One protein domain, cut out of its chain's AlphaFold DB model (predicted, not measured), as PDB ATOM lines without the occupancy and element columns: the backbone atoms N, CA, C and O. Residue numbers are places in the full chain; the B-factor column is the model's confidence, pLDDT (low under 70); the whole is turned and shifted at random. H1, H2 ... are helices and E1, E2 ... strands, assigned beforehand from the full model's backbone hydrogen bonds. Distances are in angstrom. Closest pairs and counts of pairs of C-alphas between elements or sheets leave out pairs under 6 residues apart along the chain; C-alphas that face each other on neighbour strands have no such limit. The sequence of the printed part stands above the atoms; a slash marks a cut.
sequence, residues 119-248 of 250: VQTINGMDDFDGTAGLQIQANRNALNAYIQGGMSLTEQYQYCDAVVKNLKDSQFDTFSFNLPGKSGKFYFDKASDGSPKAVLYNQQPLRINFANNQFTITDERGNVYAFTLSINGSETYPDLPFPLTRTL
ATOM      1  N   VAL A 119     -29.955 -31.639  36.502       87.06
ATOM      2  CA  VAL A 119     -30.225 -31.616  37.943       87.06
ATOM      3  C   VAL A 119     -29.210 -30.707  38.617       87.06
ATOM      4  O   VAL A 119     -28.006 -30.903  38.453       87.06
ATOM      5  N   GLN A 120     -29.693 -29.738  39.392       88.31
ATOM      6  CA  GLN A 120     -28.864 -28.887  40.244       88.31
ATOM      7  C   GLN A 120     -28.769 -29.516  41.635       88.31
ATOM      8  O   GLN A 120     -29.782 -29.785  42.278       88.31
ATOM      9  N   THR A 121     -27.546 -29.752  42.094       89.62
ATOM     10  CA  THR A 121     -27.236 -30.060  43.490       89.62
ATOM     11  C   THR A 121     -26.709 -28.788  44.130       89.62
ATOM     12  O   THR A 121     -25.606 -28.354  43.787       89.62
ATOM     13  N   ILE A 122     -27.521 -28.203  45.011       88.44
ATOM     14  CA  ILE A 122     -27.166 -26.991  45.746       88.44
ATOM     15  C   ILE A 122     -26.177 -27.366  46.850       88.44
ATOM     16  O   ILE A 122     -26.476 -28.245  47.662       88.44
ATOM     17  N   ASN A 123     -25.011 -26.725  46.874       87.25
ATOM     18  CA  ASN A 123     -24.015 -26.891  47.931       87.25
ATOM     19  C   ASN A 123     -23.812 -25.547  48.621       87.25
ATOM     20  O   ASN A 123     -23.308 -24.621  48.004       87.25
ATOM     21  N   GLY A 124     -24.155 -25.445  49.905       86.31
ATOM     22  CA  GLY A 124     -24.147 -24.151  50.580       86.31
ATOM     23  C   GLY A 124     -25.398 -23.358  50.216       86.31
ATOM     24  O   GLY A 124     -26.474 -23.663  50.734       86.31
ATOM     25  N   MET A 125     -25.264 -22.347  49.360       85.75
ATOM     26  CA  MET A 125     -26.368 -21.470  48.963       85.75
ATOM     27  C   MET A 125     -26.645 -21.604  47.464       85.75
ATOM     28  O   MET A 125     -25.760 -21.927  46.687       85.75
ATOM     29  N   ASP A 126     -27.887 -21.370  47.036       85.81
ATOM     30  CA  ASP A 126     -28.208 -21.460  45.607       85.81
ATOM     31  C   ASP A 126     -27.481 -20.349  44.842       85.81
ATOM     32  O   ASP A 126     -27.654 -19.149  45.098       85.81
ATOM     33  N   ASP A 127     -26.686 -20.771  43.864       81.81
ATOM     34  CA  ASP A 127     -25.932 -19.898  42.981       81.81
ATOM     35  C   ASP A 127     -26.827 -18.890  42.231       81.81
ATOM     36  O   ASP A 127     -26.358 -17.806  41.871       81.81
ATOM     37  N   PHE A 128     -28.112 -19.202  42.027       77.12
ATOM     38  CA  PHE A 128     -29.062 -18.416  41.231       77.12
ATOM     39  C   PHE A 128     -30.181 -17.729  42.035       77.12
ATOM     40  O   PHE A 128     -30.996 -17.029  41.433       77.12
ATOM     41  N   ASP A 129     -30.199 -17.831  43.370       76.50
ATOM     42  CA  ASP A 129     -31.205 -17.173  44.236       76.50
ATOM     43  C   ASP A 129     -31.005 -15.643  44.352       76.50
ATOM     44  O   ASP A 129     -31.857 -14.903  44.838       76.50
ATOM     45  N   GLY A 130     -29.879 -15.118  43.857       73.38
ATOM     46  CA  GLY A 130     -29.639 -13.671  43.749       73.38
ATOM     47  C   GLY A 130     -29.300 -12.963  45.067       73.38
ATOM     48  O   GLY A 130     -29.139 -11.743  45.078       73.38
ATOM     49  N   THR A 131     -29.133 -13.709  46.159       75.75
ATOM     50  CA  THR A 131     -28.836 -13.184  47.500       75.75
ATOM     51  C   THR A 131     -27.365 -13.358  47.887       75.75
ATOM     52  O   THR A 131     -26.647 -12.373  48.080       75.75
ATOM     53  N   ALA A 132     -26.895 -14.605  47.977       77.62
ATOM     54  CA  ALA A 132     -25.603 -14.936  48.582       77.62
ATOM     55  C   ALA A 132     -24.739 -15.946  47.794       77.62
ATOM     56  O   ALA A 132     -23.566 -16.117  48.136       77.62
ATOM     57  N   GLY A 133     -25.262 -16.527  46.710       83.44
ATOM     58  CA  GLY A 133     -24.547 -17.484  45.856       83.44
ATOM     59  C   GLY A 133     -23.325 -16.913  45.119       83.44
ATOM     60  O   GLY A 133     -23.105 -15.694  45.047       83.44
ATOM     61  N   LEU A 134     -22.513 -17.792  44.527       86.81
ATOM     62  CA  LEU A 134     -21.240 -17.458  43.874       86.81
ATOM     63  C   LEU A 134     -21.398 -16.880  42.458       86.81
ATOM     64  O   LEU A 134     -20.409 -16.427  41.858       86.81
ATOM     65  N   GLN A 135     -22.618 -16.799  41.916       84.62
ATOM     66  CA  GLN A 135     -22.892 -15.979  40.724       84.62
ATOM     67  C   GLN A 135     -22.914 -14.475  41.027       84.62
ATOM     68  O   GLN A 135     -22.878 -13.654  40.105       84.62
ATOM     69  N   ILE A 136     -22.875 -14.078  42.300       84.94
ATOM     70  CA  ILE A 136     -22.711 -12.682  42.707       84.94
ATOM     71  C   ILE A 136     -21.220 -12.351  42.773       84.94
ATOM     72  O   ILE A 136     -20.450 -12.960  43.517       84.94
ATOM     73  N   GLN A 137     -20.801 -11.341  42.004       86.00
ATOM     74  CA  GLN A 137     -19.383 -10.994  41.859       86.00
ATOM     75  C   GLN A 137     -18.713 -10.663  43.201       86.00
ATOM     76  O   GLN A 137     -17.576 -11.065  43.433       86.00
ATOM     77  N   ALA A 138     -19.408  -9.953  44.092       86.81
ATOM     78  CA  ALA A 138     -18.869  -9.574  45.397       86.81
ATOM     79  C   ALA A 138     -18.580 -10.796  46.290       86.81
ATOM     80  O   ALA A 138     -17.518 -10.865  46.910       86.81
ATOM     81  N   ASN A 139     -19.484 -11.780  46.309       88.62
ATOM     82  CA  ASN A 139     -19.340 -12.987  47.129       88.62
ATOM     83  C   ASN A 139     -18.202 -13.863  46.615       88.62
ATOM     84  O   ASN A 139     -17.338 -14.287  47.379       88.62
ATOM     85  N   ARG A 140     -18.126 -14.017  45.295       88.38
ATOM     86  CA  ARG A 140     -17.020 -14.692  44.619       88.38
ATOM     87  C   ARG A 140     -15.671 -14.017  44.856       88.38
ATOM     88  O   ARG A 140     -14.688 -14.703  45.108       88.38
ATOM     89  N   ASN A 141     -15.601 -12.687  44.786       89.75
ATOM     90  CA  ASN A 141     -14.364 -11.958  45.075       89.75
ATOM     91  C   ASN A 141     -13.907 -12.205  46.516       89.75
ATOM     92  O   ASN A 141     -12.713 -12.373  46.750       89.75
ATOM     93  N   ALA A 142     -14.846 -12.277  47.466       90.12
ATOM     94  CA  ALA A 142     -14.536 -12.636  48.843       90.12
ATOM     95  C   ALA A 142     -14.015 -14.082  48.955       90.12
ATOM     96  O   ALA A 142     -12.978 -14.291  49.571       90.12
ATOM     97  N   LEU A 143     -14.659 -15.058  48.306       91.31
ATOM     98  CA  LEU A 143     -14.158 -16.440  48.266       91.31
ATOM     99  C   LEU A 143     -12.742 -16.515  47.665       91.31
ATOM    100  O   LEU A 143     -11.853 -17.136  48.241       91.31
ATOM    101  N   ASN A 144     -12.500 -15.833  46.545       91.44
ATOM    102  CA  ASN A 144     -11.191 -15.808  45.892       91.44
ATOM    103  C   ASN A 144     -10.117 -15.162  46.774       91.44
ATOM    104  O   ASN A 144      -9.023 -15.709  46.892       91.44
ATOM    105  N   ALA A 145     -10.420 -14.032  47.418       91.81
ATOM    106  CA  ALA A 145      -9.495 -13.378  48.339       91.81
ATOM    107  C   ALA A 145      -9.192 -14.256  49.566       91.81
ATOM    108  O   ALA A 145      -8.050 -14.277  50.023       91.81
ATOM    109  N   TYR A 146     -10.171 -15.026  50.050       92.75
ATOM    110  CA  TYR A 146      -9.964 -16.010  51.112       92.75
ATOM    111  C   TYR A 146      -9.034 -17.148  50.657       92.75
ATOM    112  O   TYR A 146      -8.022 -17.410  51.304       92.75
ATOM    113  N   ILE A 147      -9.321 -17.787  49.514       91.88
ATOM    114  CA  ILE A 147      -8.532 -18.916  48.982       91.88
ATOM    115  C   ILE A 147      -7.096 -18.497  48.640       91.88
ATOM    116  O   ILE A 147      -6.158 -19.255  48.873       91.88
ATOM    117  N   GLN A 148      -6.910 -17.294  48.094       94.31
ATOM    118  CA  GLN A 148      -5.598 -16.781  47.685       94.31
ATOM    119  C   GLN A 148      -4.773 -16.224  48.856       94.31
ATOM    120  O   GLN A 148      -3.644 -15.785  48.644       94.31
ATOM    121  N   GLY A 149      -5.315 -16.215  50.080       92.38
ATOM    122  CA  GLY A 149      -4.645 -15.636  51.246       92.38
ATOM    123  C   GLY A 149      -4.503 -14.110  51.177       92.38
ATOM    124  O   GLY A 149      -3.602 -13.549  51.792       92.38
ATOM    125  N   GLY A 150      -5.371 -13.436  50.420       92.06
ATOM    126  CA  GLY A 150      -5.380 -11.980  50.255       92.06
ATOM    127  C   GLY A 150      -6.100 -11.217  51.372       92.06
ATOM    128  O   GLY A 150      -6.200  -9.997  51.292       92.06
ATOM    129  N   MET A 151      -6.626 -11.917  52.382       94.88
ATOM    130  CA  MET A 151      -7.332 -11.337  53.529       94.88
ATOM    131  C   MET A 151      -6.423 -11.230  54.757       94.88
ATOM    132  O   MET A 151      -5.625 -12.125  55.037       94.88
ATOM    133  N   SER A 152      -6.597 -10.172  55.549       96.00
ATOM    134  CA  SER A 152      -6.076 -10.114  56.918       96.00
ATOM    135  C   SER A 152      -6.782 -11.130  57.827       96.00
ATOM    136  O   SER A 152      -7.876 -11.605  57.524       96.00
ATOM    137  N   LEU A 153      -6.198 -11.426  58.995       94.50
ATOM    138  CA  LEU A 153      -6.788 -12.360  59.966       94.50
ATOM    139  C   LEU A 153      -8.213 -11.951  60.393       94.50
ATOM    140  O   LEU A 153      -9.088 -12.801  60.548       94.50
ATOM    141  N   THR A 154      -8.461 -10.647  60.548       95.44
ATOM    142  CA  THR A 154      -9.786 -10.116  60.901       95.44
ATOM    143  C   THR A 154     -10.796 -10.334  59.777       95.44
ATOM    144  O   THR A 154     -11.911 -10.779  60.034       95.44
ATOM    145  N   GLU A 155     -10.412 -10.056  58.529       94.31
ATOM    146  CA  GLU A 155     -11.274 -10.260  57.357       94.31
ATOM    147  C   GLU A 155     -11.554 -11.745  57.122       94.31
ATOM    148  O   GLU A 155     -12.682 -12.117  56.805       94.31
ATOM    149  N   GLN A 156     -10.555 -12.600  57.345       93.75
ATOM    150  CA  GLN A 156     -10.697 -14.047  57.273       93.75
ATOM    151  C   GLN A 156     -11.730 -14.549  58.290       93.75
ATOM    152  O   GLN A 156     -12.643 -15.290  57.929       93.75
ATOM    153  N   TYR A 157     -11.629 -14.099  59.546       94.44
ATOM    154  CA  TYR A 157     -12.600 -14.429  60.588       94.44
ATOM    155  C   TYR A 157     -14.012 -13.951  60.223       94.44
ATOM    156  O   TYR A 157     -14.967 -14.718  60.324       94.44
ATOM    157  N   GLN A 158     -14.149 -12.708  59.747       94.25
ATOM    158  CA  GLN A 158     -15.434 -12.153  59.312       94.25
ATOM    159  C   GLN A 158     -16.029 -12.917  58.123       94.25
ATOM    160  O   GLN A 158     -17.241 -13.111  58.064       94.25
ATOM    161  N   TYR A 159     -15.196 -13.356  57.179       93.31
ATOM    162  CA  TYR A 159     -15.633 -14.180  56.059       93.31
ATOM    163  C   TYR A 159     -16.154 -15.536  56.543       93.31
ATOM    164  O   TYR A 159     -17.283 -15.893  56.211       93.31
ATOM    165  N   CYS A 160     -15.392 -16.253  57.373       93.25
ATOM    166  CA  CYS A 160     -15.823 -17.537  57.930       93.25
ATOM    167  C   CYS A 160     -17.104 -17.410  58.769       93.25
ATOM    168  O   CYS A 160     -18.007 -18.230  58.624       93.25
ATOM    169  N   ASP A 161     -17.218 -16.374  59.603       94.69
ATOM    170  CA  ASP A 161     -18.426 -16.092  60.388       94.69
ATOM    171  C   ASP A 161     -19.642 -15.825  59.484       94.69
ATOM    172  O   ASP A 161     -20.731 -16.340  59.735       94.69
ATOM    173  N   ALA A 162     -19.459 -15.088  58.383       91.38
ATOM    174  CA  ALA A 162     -20.515 -14.851  57.402       91.38
ATOM    175  C   ALA A 162     -20.937 -16.129  56.656       91.38
ATOM    176  O   ALA A 162     -22.124 -16.294  56.377       91.38
ATOM    177  N   VAL A 163     -19.999 -17.038  56.366       91.69
ATOM    178  CA  VAL A 163     -20.304 -18.349  55.764       91.69
ATOM    179  C   VAL A 163     -21.130 -19.208  56.722       91.69
ATOM    180  O   VAL A 163     -22.176 -19.718  56.341       91.69
ATOM    181  N   VAL A 164     -20.733 -19.297  57.997       91.50
ATOM    182  CA  VAL A 164     -21.478 -20.058  59.022       91.50
ATOM    183  C   VAL A 164     -22.884 -19.488  59.254       91.50
ATOM    184  O   VAL A 164     -23.813 -20.229  59.566       91.50
ATOM    185  N   LYS A 165     -23.061 -18.174  59.078       90.44
ATOM    186  CA  LYS A 165     -24.357 -17.487  59.194       90.44
ATOM    187  C   LYS A 165     -25.210 -17.535  57.920       90.44
ATOM    188  O   LYS A 165     -26.254 -16.887  57.905       90.44
ATOM    189  N   ASN A 166     -24.797 -18.263  56.877       86.88
ATOM    190  CA  ASN A 166     -25.468 -18.299  55.569       86.88
ATOM    191  C   ASN A 166     -25.660 -16.899  54.954       86.88
ATOM    192  O   ASN A 166     -26.695 -16.590  54.372       86.88
ATOM    193  N   LEU A 167     -24.679 -16.012  55.134       87.44
ATOM    194  CA  LEU A 167     -24.655 -14.683  54.510       87.44
ATOM    195  C   LEU A 167     -23.717 -14.634  53.302       87.44
ATOM    196  O   LEU A 167     -23.775 -13.697  52.506       87.44
ATOM    197  N   LYS A 168     -22.818 -15.613  53.190       87.75
ATOM    198  CA  LYS A 168     -21.897 -15.784  52.072       87.75
ATOM    199  C   LYS A 168     -21.778 -17.255  51.741       87.75
ATOM    200  O   LYS A 168     -21.647 -18.074  52.646       87.75
ATOM    201  N   ASP A 169     -21.716 -17.552  50.456       89.75
ATOM    202  CA  ASP A 169     -21.392 -18.891  50.013       89.75
ATOM    203  C   ASP A 169     -19.875 -19.130  49.946       89.75
ATOM    204  O   ASP A 169     -19.061 -18.213  49.762       89.75
ATOM    205  N   SER A 170     -19.501 -20.390  50.115       88.94
ATOM    206  CA  SER A 170     -18.137 -20.896  49.990       88.94
ATOM    207  C   SER A 170     -18.032 -22.095  49.046       88.94
ATOM    208  O   SER A 170     -16.921 -22.568  48.798       88.94
ATOM    209  N   GLN A 171     -19.154 -22.590  48.518       88.62
ATOM    210  CA  GLN A 171     -19.213 -23.805  47.716       88.62
ATOM    211  C   GLN A 171     -19.923 -23.548  46.387       88.62
ATOM    212  O   GLN A 171     -20.773 -22.680  46.281       88.62
ATOM    213  N   PHE A 172     -19.507 -24.268  45.346       89.44
ATOM    214  CA  PHE A 172     -20.140 -24.178  44.033       89.44
ATOM    215  C   PHE A 172     -21.266 -25.197  43.912       89.44
ATOM    216  O   PHE A 172     -21.110 -26.364  44.306       89.44
ATOM    217  N   ASP A 173     -22.334 -24.803  43.229       91.12
ATOM    218  CA  ASP A 173     -23.387 -25.729  42.850       91.12
ATOM    219  C   ASP A 173     -22.922 -26.672  41.743       91.12
ATOM    220  O   ASP A 173     -22.210 -26.303  40.803       91.12
ATOM    221  N   THR A 174     -23.339 -27.933  41.850       91.62
ATOM    222  CA  THR A 174     -23.006 -28.957  40.859       91.62
ATOM    223  C   THR A 174     -24.224 -29.299  40.021       91.62
ATOM    224  O   THR A 174     -25.233 -29.785  40.524       91.62
ATOM    225  N   PHE A 175     -24.097 -29.121  38.712       90.69
ATOM    226  CA  PHE A 175     -25.114 -29.450  37.730       90.69
ATOM    227  C   PHE A 175     -24.761 -30.772  37.060       90.69
ATOM    228  O   PHE A 175     -23.722 -30.888  36.412       90.69
ATOM    229  N   SER A 176     -25.611 -31.783  37.215       91.12
ATOM    230  CA  SER A 176     -25.479 -33.073  36.532       91.12
ATOM    231  C   SER A 176     -26.419 -33.105  35.338       91.12
ATOM    232  O   SER A 176     -27.592 -32.776  35.487       91.12
ATOM    233  N   PHE A 177     -25.931 -33.513  34.169       90.25
ATOM    234  CA  PHE A 177     -26.755 -33.624  32.969       90.25
ATOM    235  C   PHE A 177     -26.706 -35.023  32.361       90.25
ATOM    236  O   PHE A 177     -25.687 -35.718  32.409       90.25
ATOM    237  N   ASN A 178     -27.818 -35.403  31.743       87.81
ATOM    238  CA  ASN A 178     -27.965 -36.596  30.928       87.81
ATOM    239  C   ASN A 178     -28.577 -36.191  29.585       87.81
ATOM    240  O   ASN A 178     -29.656 -35.611  29.541       87.81
ATOM    241  N   LEU A 179     -27.863 -36.476  28.504       88.88
ATOM    242  CA  LEU A 179     -28.246 -36.263  27.117       88.88
ATOM    243  C   LEU A 179     -28.167 -37.605  26.375       88.88
ATOM    244  O   LEU A 179     -27.451 -38.513  26.812       88.88
ATOM    245  N   PRO A 180     -28.824 -37.736  25.214       85.06
ATOM    246  CA  PRO A 180     -28.652 -38.902  24.354       85.06
ATOM    247  C   PRO A 180     -27.164 -39.185  24.077       85.06
ATOM    248  O   PRO A 180     -26.464 -38.386  23.459       85.06
ATOM    249  N   GLY A 181     -26.662 -40.309  24.598       82.50
ATOM    250  CA  GLY A 181     -25.269 -40.746  24.445       82.50
ATOM    251  C   GLY A 181     -24.216 -39.972  25.254       82.50
ATOM    252  O   GLY A 181     -23.037 -40.317  25.171       82.50
ATOM    253  N   LYS A 182     -24.592 -38.953  26.041       87.50
ATOM    254  CA  LYS A 182     -23.641 -38.116  26.791       87.50
ATOM    255  C   LYS A 182     -24.145 -37.796  28.182       87.50
ATOM    256  O   LYS A 182     -25.297 -37.452  28.387       87.50
ATOM    257  N   SER A 183     -23.257 -37.851  29.156       89.56
ATOM    258  CA  SER A 183     -23.551 -37.403  30.510       89.56
ATOM    259  C   SER A 183     -22.317 -36.768  31.116       89.56
ATOM    260  O   SER A 183     -21.184 -37.011  30.679       89.56
ATOM    261  N   GLY A 184     -22.540 -35.930  32.115       91.00
ATOM    262  CA  GLY A 184     -21.463 -35.226  32.772       91.00
ATOM    263  C   GLY A 184     -21.955 -34.366  33.912       91.00
ATOM    264  O   GLY A 184     -23.138 -34.339  34.258       91.00
ATOM    265  N   LYS A 185     -20.995 -33.664  34.502       92.75
ATOM    266  CA  LYS A 185     -21.241 -32.677  35.541       92.75
ATOM    267  C   LYS A 185     -20.532 -31.388  35.172       92.75
ATOM    268  O   LYS A 185     -19.459 -31.430  34.570       92.75
ATOM    269  N   PHE A 186     -21.083 -30.262  35.584       92.88
ATOM    270  CA  PHE A 186     -20.451 -28.955  35.473       92.88
ATOM    271  C   PHE A 186     -20.815 -28.077  36.666       92.88
ATOM    272  O   PHE A 186     -21.714 -28.400  37.439       92.88
ATOM    273  N   TYR A 187     -20.102 -26.972  36.812       92.06
ATOM    274  CA  TYR A 187     -20.424 -25.894  37.743       92.06
ATOM    275  C   TYR A 187     -20.276 -24.552  37.020       92.06
ATOM    276  O   TYR A 187     -19.715 -24.496  35.919       92.06
ATOM    277  N   PHE A 188     -20.791 -23.471  37.604       90.06
ATOM    278  CA  PHE A 188     -20.699 -22.145  36.996       90.06
ATOM    279  C   PHE A 188     -19.566 -21.308  37.579       90.06
ATOM    280  O   PHE A 188     -19.615 -20.806  38.701       90.06
ATOM    281  N   ASP A 189     -18.572 -21.062  36.743       87.25
ATOM    282  CA  ASP A 189     -17.592 -20.011  36.942       87.25
ATOM    283  C   ASP A 189     -18.089 -18.688  36.313       87.25
ATOM    284  O   ASP A 189     -19.218 -18.603  35.833       87.25
ATOM    285  N   LYS A 190     -17.271 -17.635  36.310       82.12
ATOM    286  CA  LYS A 190     -17.559 -16.368  35.636       82.12
ATOM    287  C   LYS A 190     -16.531 -16.129  34.557       82.12
ATOM    288  O   LYS A 190     -15.330 -16.277  34.775       82.12
ATOM    289  N   ALA A 191     -17.014 -15.734  33.390       79.56
ATOM    290  CA  ALA A 191     -16.160 -15.206  32.345       79.56
ATOM    291  C   ALA A 191     -15.678 -13.788  32.699       79.56
ATOM    292  O   ALA A 191     -16.172 -13.144  33.626       79.56
ATOM    293  N   SER A 192     -14.699 -13.290  31.940       77.69
ATOM    294  CA  SER A 192     -14.114 -11.955  32.131       77.69
ATOM    295  C   SER A 192     -15.123 -10.809  31.974       77.69
ATOM    296  O   SER A 192     -14.868  -9.706  32.444       77.69
ATOM    297  N   ASP A 193     -16.257 -11.061  31.320       78.12
ATOM    298  CA  ASP A 193     -17.377 -10.129  31.146       78.12
ATOM    299  C   ASP A 193     -18.414 -10.196  32.290       78.12
ATOM    300  O   ASP A 193     -19.402  -9.465  32.276       78.12
ATOM    301  N   GLY A 194     -18.197 -11.061  33.289       75.44
ATOM    302  CA  GLY A 194     -19.095 -11.271  34.424       75.44
ATOM    303  C   GLY A 194     -20.258 -12.236  34.162       75.44
ATOM    304  O   GLY A 194     -21.021 -12.506  35.100       75.44
ATOM    305  N   SER A 195     -20.385 -12.769  32.942       80.50
ATOM    306  CA  SER A 195     -21.407 -13.754  32.572       80.50
ATOM    307  C   SER A 195     -21.111 -15.141  33.168       80.50
ATOM    308  O   SER A 195     -19.941 -15.477  33.404       80.50
ATOM    309  N   PRO A 196     -22.147 -15.957  33.451       83.25
ATOM    310  CA  PRO A 196     -21.964 -17.316  33.945       83.25
ATOM    311  C   PRO A 196     -21.290 -18.179  32.873       83.25
ATOM    312  O   PRO A 196     -21.796 -18.351  31.766       83.25
ATOM    313  N   LYS A 197     -20.140 -18.755  33.218       88.31
ATOM    314  CA  LYS A 197     -19.366 -19.657  32.368       88.31
ATOM    315  C   LYS A 197     -19.430 -21.063  32.943       88.31
ATOM    316  O   LYS A 197     -18.845 -21.336  33.984       88.31
ATOM    317  N   ALA A 198     -20.090 -21.973  32.240       89.88
ATOM    318  CA  ALA A 198     -20.107 -23.375  32.632       89.88
ATOM    319  C   ALA A 198     -18.716 -24.012  32.456       89.88
ATOM    320  O   ALA A 198     -18.110 -23.934  31.384       89.88
ATOM    321  N   VAL A 199     -18.228 -24.665  33.507       90.25
ATOM    322  CA  VAL A 199     -16.983 -25.438  33.517       90.25
ATOM    323  C   VAL A 199     -17.335 -26.896  33.771       90.25
ATOM    324  O   VAL A 199     -17.844 -27.244  34.837       90.25
ATOM    325  N   LEU A 200     -17.097 -27.753  32.777       92.19
ATOM    326  CA  LEU A 200     -17.360 -29.183  32.897       92.19
ATOM    327  C   LEU A 200     -16.263 -29.871  33.720       92.19
ATOM    328  O   LEU A 200     -15.076 -29.606  33.536       92.19
ATOM    329  N   TYR A 201     -16.665 -30.804  34.585       88.62
ATOM    330  CA  TYR A 201     -15.735 -31.668  35.319       88.62
ATOM    331  C   TYR A 201     -15.001 -32.630  34.380       88.62
ATOM    332  O   TYR A 201     -13.827 -32.932  34.578       88.62
ATOM    333  N   ASN A 202     -15.694 -33.114  33.349       83.62
ATOM    334  CA  ASN A 202     -15.100 -33.873  32.260       83.62
ATOM    335  C   ASN A 202     -14.827 -32.929  31.080       83.62
ATOM    336  O   ASN A 202     -15.686 -32.152  30.686       83.62
ATOM    337  N   GLN A 203     -13.637 -32.991  30.483       77.50
ATOM    338  CA  GLN A 203     -13.277 -32.157  29.326       77.50
ATOM    339  C   GLN A 203     -13.950 -32.655  28.034       77.50
ATOM    340  O   GLN A 203     -13.290 -33.012  27.061       77.50
ATOM    341  N   GLN A 204     -15.279 -32.737  28.035       84.62
ATOM    342  CA  GLN A 204     -16.062 -33.051  26.848       84.62
ATOM    343  C   GLN A 204     -16.177 -31.805  25.959       84.62
ATOM    344  O   GLN A 204     -16.285 -30.695  26.485       84.62
ATOM    345  N   PRO A 205     -16.194 -31.958  24.622       87.62
ATOM    346  CA  PRO A 205     -16.331 -30.850  23.674       87.62
ATOM    347  C   PRO A 205     -17.776 -30.316  23.600       87.62
ATOM    348  O   PRO A 205     -18.307 -30.061  22.524       87.62
ATOM    349  N   LEU A 206     -18.415 -30.143  24.757       90.94
ATOM    350  CA  LEU A 206     -19.762 -29.614  24.902       90.94
ATOM    351  C   LEU A 206     -19.703 -28.124  25.221       90.94
ATOM    352  O   LEU A 206     -18.863 -27.667  25.998       90.94
ATOM    353  N   ARG A 207     -20.628 -27.361  24.646       89.69
ATOM    354  CA  ARG A 207     -20.818 -25.947  24.981       89.69
ATOM    355  C   ARG A 207     -22.107 -25.800  25.761       89.69
ATOM    356  O   ARG A 207     -23.160 -26.167  25.261       89.69
ATOM    357  N   ILE A 208     -22.020 -25.257  26.968       90.88
ATOM    358  CA  ILE A 208     -23.174 -25.038  27.840       90.88
ATOM    359  C   ILE A 208     -23.361 -23.532  27.993       90.88
ATOM    360  O   ILE A 208     -22.433 -22.822  28.378       90.88
ATOM    361  N   ASN A 209     -24.559 -23.056  27.673       89.06
ATOM    362  CA  ASN A 209     -24.980 -21.673  27.846       89.06
ATOM    363  C   ASN A 209     -26.200 -21.636  28.773       89.06
ATOM    364  O   ASN A 209     -27.065 -22.509  28.700       89.06
ATOM    365  N   PHE A 210     -26.254 -20.629  29.637       86.19
ATOM    366  CA  PHE A 210     -27.405 -20.341  30.472       86.19
ATOM    367  C   PHE A 210     -27.817 -18.882  30.283       86.19
ATOM    368  O   PHE A 210     -27.075 -17.964  30.635       86.19
ATOM    369  N   ALA A 211     -29.006 -18.674  29.722       82.62
ATOM    370  CA  ALA A 211     -29.579 -17.355  29.493       82.62
ATOM    371  C   ALA A 211     -31.103 -17.424  29.616       82.62
ATOM    372  O   ALA A 211     -31.707 -18.424  29.245       82.62
ATOM    373  N   ASN A 212     -31.735 -16.360  30.124       81.38
ATOM    374  CA  ASN A 212     -33.199 -16.257  30.239       81.38
ATOM    375  C   ASN A 212     -33.862 -17.472  30.919       81.38
ATOM    376  O   ASN A 212     -34.927 -17.914  30.496       81.38
ATOM    377  N   ASN A 213     -33.229 -18.020  31.963       77.00
ATOM    378  CA  ASN A 213     -33.719 -19.202  32.683       77.00
ATOM    379  C   ASN A 213     -33.849 -20.465  31.801       77.00
ATOM    380  O   ASN A 213     -34.677 -21.344  32.051       77.00
ATOM    381  N   GLN A 214     -33.035 -20.548  30.748       84.62
ATOM    382  CA  GLN A 214     -32.951 -21.678  29.837       84.62
ATOM    383  C   GLN A 214     -31.500 -22.157  29.759       84.62
ATOM    384  O   GLN A 214     -30.577 -21.364  29.551       84.62
ATOM    385  N   PHE A 215     -31.304 -23.464  29.910       88.38
ATOM    386  CA  PHE A 215     -30.035 -24.115  29.619       88.38
ATOM    387  C   PHE A 215     -30.017 -24.564  28.170       88.38
ATOM    388  O   PHE A 215     -30.936 -25.237  27.711       88.38
ATOM    389  N   THR A 216     -28.931 -24.260  27.479       91.25
ATOM    390  CA  THR A 216     -28.699 -24.705  26.111       91.25
ATOM    391  C   THR A 216     -27.368 -25.431  26.062       91.25
ATOM    392  O   THR A 216     -26.320 -24.826  26.293       91.25
ATOM    393  N   ILE A 217     -27.402 -26.730  25.767       91.62
ATOM    394  CA  ILE A 217     -26.207 -27.554  25.582       91.62
ATOM    395  C   ILE A 217     -26.045 -27.849  24.095       91.62
ATOM    396  O   ILE A 217     -26.957 -28.361  23.452       91.62
ATOM    397  N   THR A 218     -24.885 -27.520  23.540       92.19
ATOM    398  CA  THR A 218     -24.528 -27.793  22.147       92.19
ATOM    399  C   THR A 218     -23.431 -28.842  22.081       92.19
ATOM    400  O   THR A 218     -22.387 -28.700  22.721       92.19
ATOM    401  N   ASP A 219     -23.687 -29.883  21.299       90.12
ATOM    402  CA  ASP A 219     -22.772 -30.998  21.072       90.12
ATOM    403  C   ASP A 219     -21.737 -30.699  19.972       90.12
ATOM    404  O   ASP A 219     -21.936 -29.779  19.174       90.12
ATOM    405  N   GLU A 220     -20.664 -31.496  19.840       89.12
ATOM    406  CA  GLU A 220     -19.666 -31.285  18.769       89.12
ATOM    407  C   GLU A 220     -20.250 -31.417  17.359       89.12
ATOM    408  O   GLU A 220     -19.696 -30.894  16.393       89.12
ATOM    409  N   ARG A 221     -21.382 -32.114  17.243       86.81
ATOM    410  CA  ARG A 221     -22.097 -32.335  15.984       86.81
ATOM    411  C   ARG A 221     -23.053 -31.189  15.640       86.81
ATOM    412  O   ARG A 221     -23.699 -31.241  14.602       86.81
ATOM    413  N   GLY A 222     -23.159 -30.174  16.500       87.12
ATOM    414  CA  GLY A 222     -24.074 -29.044  16.333       87.12
ATOM    415  C   GLY A 222     -25.501 -29.299  16.827       87.12
ATOM    416  O   GLY A 222     -26.348 -28.423  16.677       87.12
ATOM    417  N   ASN A 223     -25.775 -30.457  17.439       88.75
ATOM    418  CA  ASN A 223     -27.062 -30.724  18.081       88.75
ATOM    419  C   ASN A 223     -27.247 -29.785  19.274       88.75
ATOM    420  O   ASN A 223     -26.337 -29.650  20.093       88.75
ATOM    421  N   VAL A 224     -28.418 -29.159  19.373       90.75
ATOM    422  CA  VAL A 224     -28.744 -28.209  20.438       90.75
ATOM    423  C   VAL A 224     -29.861 -28.781  21.302       90.75
ATOM    424  O   VAL A 224     -30.961 -29.031  20.819       90.75
ATOM    425  N   TYR A 225     -29.574 -28.956  22.587       89.69
ATOM    426  CA  TYR A 225     -30.515 -29.404  23.605       89.69
ATOM    427  C   TYR A 225     -30.886 -28.212  24.478       89.69
ATOM    428  O   TYR A 225     -30.017 -27.640  25.139       89.69
ATOM    429  N   ALA A 226     -32.156 -27.821  24.453       90.12
ATOM    430  CA  ALA A 226     -32.666 -26.695  25.221       90.12
ATOM    431  C   ALA A 226     -33.553 -27.197  26.362       90.12
ATOM    432  O   ALA A 226     -34.484 -27.963  26.130       90.12
ATOM    433  N   PHE A 227     -33.280 -26.728  27.575       86.69
ATOM    434  CA  PHE A 227     -34.028 -27.047  28.785       86.69
ATOM    435  C   PHE A 227     -34.533 -25.750  29.388       86.69
ATOM    436  O   PHE A 227     -33.739 -24.882  29.760       86.69
ATOM    437  N   THR A 228     -35.844 -25.594  29.479       80.50
ATOM    438  CA  THR A 228     -36.447 -24.457  30.169       80.50
ATOM    439  C   THR A 228     -36.640 -24.807  31.636       80.50
ATOM    440  O   THR A 228     -37.029 -25.918  31.989       80.50
ATOM    441  N   LEU A 229     -36.394 -23.846  32.525       65.38
ATOM    442  CA  LEU A 229     -36.906 -23.965  33.881       65.38
ATOM    443  C   LEU A 229     -38.424 -23.754  33.855       65.38
ATOM    444  O   LEU A 229     -38.920 -22.631  33.939       65.38
ATOM    445  N   SER A 230     -39.172 -24.849  33.746       50.31
ATOM    446  CA  SER A 230     -40.590 -24.877  34.083       50.31
ATOM    447  C   SER A 230     -40.719 -24.873  35.610       50.31
ATOM    448  O   SER A 230     -40.643 -25.916  36.255       50.31
ATOM    449  N   ILE A 231     -40.897 -23.693  36.210       44.72
ATOM    450  CA  ILE A 231     -41.342 -23.591  37.606       44.72
ATOM    451  C   ILE A 231     -42.861 -23.776  37.605       44.72
ATOM    452  O   ILE A 231     -43.611 -22.806  37.616       44.72
ATOM    453  N   ASN A 232     -43.323 -25.020  37.560       35.97
ATOM    454  CA  ASN A 232     -44.706 -25.356  37.883       35.97
ATOM    455  C   ASN A 232     -44.678 -26.427  38.972       35.97
ATOM    456  O   ASN A 232     -44.496 -27.602  38.681       35.97
ATOM    457  N   GLY A 233     -44.837 -25.989  40.222       37.72
ATOM    458  CA  GLY A 233     -44.926 -26.863  41.393       37.72
ATOM    459  C   GLY A 233     -43.636 -26.917  42.206       37.72
ATOM    460  O   GLY A 233     -42.760 -27.739  41.964       37.72
ATOM    461  N   SER A 234     -43.543 -26.060  43.222       35.19
ATOM    462  CA  SER A 234     -42.759 -26.390  44.412       35.19
ATOM    463  C   SER A 234     -43.509 -27.514  45.125       35.19
ATOM    464  O   SER A 234     -44.465 -27.254  45.855       35.19
ATOM    465  N   GLU A 235     -43.146 -28.770  44.866       40.62
ATOM    466  CA  GLU A 235     -43.555 -29.861  45.748       40.62
ATOM    467  C   GLU A 235     -42.682 -29.780  47.000       40.62
ATOM    468  O   GLU A 235     -41.581 -30.320  47.087       40.62
ATOM    469  N   THR A 236     -43.158 -28.998  47.964       35.44
ATOM    470  CA  THR A 236     -42.600 -28.970  49.312       35.44
ATOM    471  C   THR A 236     -43.137 -30.186  50.051       35.44
ATOM    472  O   THR A 236     -44.309 -30.232  50.415       35.44
ATOM    473  N   TYR A 237     -42.280 -31.182  50.257       42.44
ATOM    474  CA  TYR A 237     -42.554 -32.298  51.156       42.44
ATOM    475  C   TYR A 237     -42.221 -31.843  52.587       42.44
ATOM    476  O   TYR A 237     -41.045 -31.610  52.878       42.44
ATOM    477  N   PRO A 238     -43.215 -31.652  53.474       37.50
ATOM    478  CA  PRO A 238     -43.017 -31.007  54.777       37.50
ATOM    479  C   PRO A 238     -42.207 -31.833  55.792       37.50
ATOM    480  O   PRO A 238     -41.866 -31.302  56.847       37.50
ATOM    481  N   ASP A 239     -41.858 -33.085  55.481       42.91
ATOM    482  CA  ASP A 239     -41.319 -34.044  56.456       42.91
ATOM    483  C   ASP A 239     -39.812 -34.330  56.321       42.91
ATOM    484  O   ASP A 239     -39.298 -35.268  56.934       42.91
ATOM    485  N   LEU A 240     -39.062 -33.532  55.553       40.06
ATOM    486  CA  LEU A 240     -37.615 -33.730  55.410       40.06
ATOM    487  C   LEU A 240     -36.801 -32.758  56.273       40.06
ATOM    488  O   LEU A 240     -37.066 -31.556  56.259       40.06
ATOM    489  N   PRO A 241     -35.757 -33.235  56.983       41.22
ATOM    490  CA  PRO A 241     -34.915 -32.383  57.824       41.22
ATOM    491  C   PRO A 241     -34.059 -31.375  57.034       41.22
ATOM    492  O   PRO A 241     -33.431 -30.518  57.651       41.22
ATOM    493  N   PHE A 242     -34.042 -31.444  55.695       38.97
ATOM    494  CA  PHE A 242     -33.346 -30.507  54.806       38.97
ATOM    495  C   PHE A 242     -34.134 -30.305  53.494       38.97
ATOM    496  O   PHE A 242     -34.730 -31.267  53.004       38.97
ATOM    497  N   PRO A 243     -34.143 -29.091  52.905       36.53
ATOM    498  CA  PRO A 243     -34.881 -28.811  51.673       36.53
ATOM    499  C   PRO A 243     -34.272 -29.549  50.465       36.53
ATOM    500  O   PRO A 243     -33.056 -29.636  50.313       36.53
ATOM    501  N   LEU A 244     -35.150 -30.117  49.632       43.09
ATOM    502  CA  LEU A 244     -34.845 -31.111  48.601       43.09
ATOM    503  C   LEU A 244     -34.280 -30.564  47.286       43.09
ATOM    504  O   LEU A 244     -34.576 -29.459  46.839       43.09
ATOM    505  N   THR A 245     -33.537 -31.455  46.629       44.69
ATOM    506  CA  THR A 245     -33.013 -31.381  45.264       44.69
ATOM    507  C   THR A 245     -34.116 -31.137  44.227       44.69
ATOM    508  O   THR A 245     -35.154 -31.794  44.242       44.69
ATOM    509  N   ARG A 246     -33.861 -30.234  43.270       40.47
ATOM    510  CA  ARG A 246     -34.758 -29.946  42.141       40.47
ATOM    511  C   ARG A 246     -34.456 -30.873  40.960       40.47
ATOM    512  O   ARG A 246     -33.493 -30.650  40.226       40.47
ATOM    513  N   THR A 247     -35.295 -31.880  40.741       34.31
ATOM    514  CA  THR A 247     -35.344 -32.653  39.487       34.31
ATOM    515  C   THR A 247     -36.434 -32.091  38.582       34.31
ATOM    516  O   THR A 247     -37.580 -31.973  39.009       34.31
ATOM    517  N   LEU A 248     -36.092 -31.740  37.341       35.81
ATOM    518  CA  LEU A 248     -37.044 -31.233  36.349       35.81
ATOM    519  C   LEU A 248     -37.353 -32.322  35.304       35.81
ATOM    520  O   LEU A 248     -36.416 -32.778  34.642       35.81
TER     521      LEU A 248
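This is residues 119 to 248 of the 250 residues of an uncharacterized protein of Spirosoma sp. HMF3257 (UniProt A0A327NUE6). A strongly twisted sheet, E1 to E4, and a smaller sheet, E5 to E7, make a loose sandwich with crossed strands; helices H1 and H2 form a separate head, and residues 237 to 242 of the tail stick out. The 130 printed residues run E1 H1 H2 E2 E3 E4 E5 E6 E7; the sheets, E1-E2-E3-E4 and E5-E6-E7, are antiparallel. The class is mixed, with 61 residues, under half, in named elements. The whole is only just compact, close to loose: radius of gyration of the C-alphas 16.7 A, spans 51 by 41 by 24 A.

E1, residues 119 to 121, starts at C-alpha (-30.225, -31.616, 37.943). E2 is 174 to 179 (16.4 A), E3 182 to 190 (24.3 A), E4 196 to 200. E5 is 207 to 211, E6 214 to 218, E7 224 to 228, ending at C-alpha (-36.447, -24.457, 30.169). H1 is 137 to 147 (15.2 A), H2 153 to 164 (16.6 A).

E2 E3 E4 and E5 E6 E7 are meanders, each strand the antiparallel neighbour of the one before. Within hydrogen-bond range are N 119 and O 176 (E1, E2), 2.8 A; N 177 and O 184 (E2, E3), 2.9 A; N 189 and O 197 (E3, E4), 2.8 A; N 209 and O 216 (E5, E6), 2.9 A; N 217 and O 225 (E6, E7), 2.8 A. E3 bends by 53 degrees at residue 185. The sheets form a sandwich, two sheets face to face, strands at 54 degrees; the closest C-alphas of E4 and E5, Ala 198 and Ile 208, are 5.9 A apart. H1 and H2 are not on either sheet. They only just touch, with 3 pairs of C-alphas within 8 A, H2 with residues 156 to 159 alone; the closest C-alphas, Tyr 146 and Gln 156, are 6.5 A apart, at a steep tilt of 60 degrees, opposite ways. In both, every O i to N i+4 pair is within hydrogen-bond range.

The C-alphas farthest apart, Thr 154 and Arg 221, are 51.6 A apart. The printed part has no cut; the link E1 to H1 is long. Residues 229 to 248 are under 70 in pLDDT.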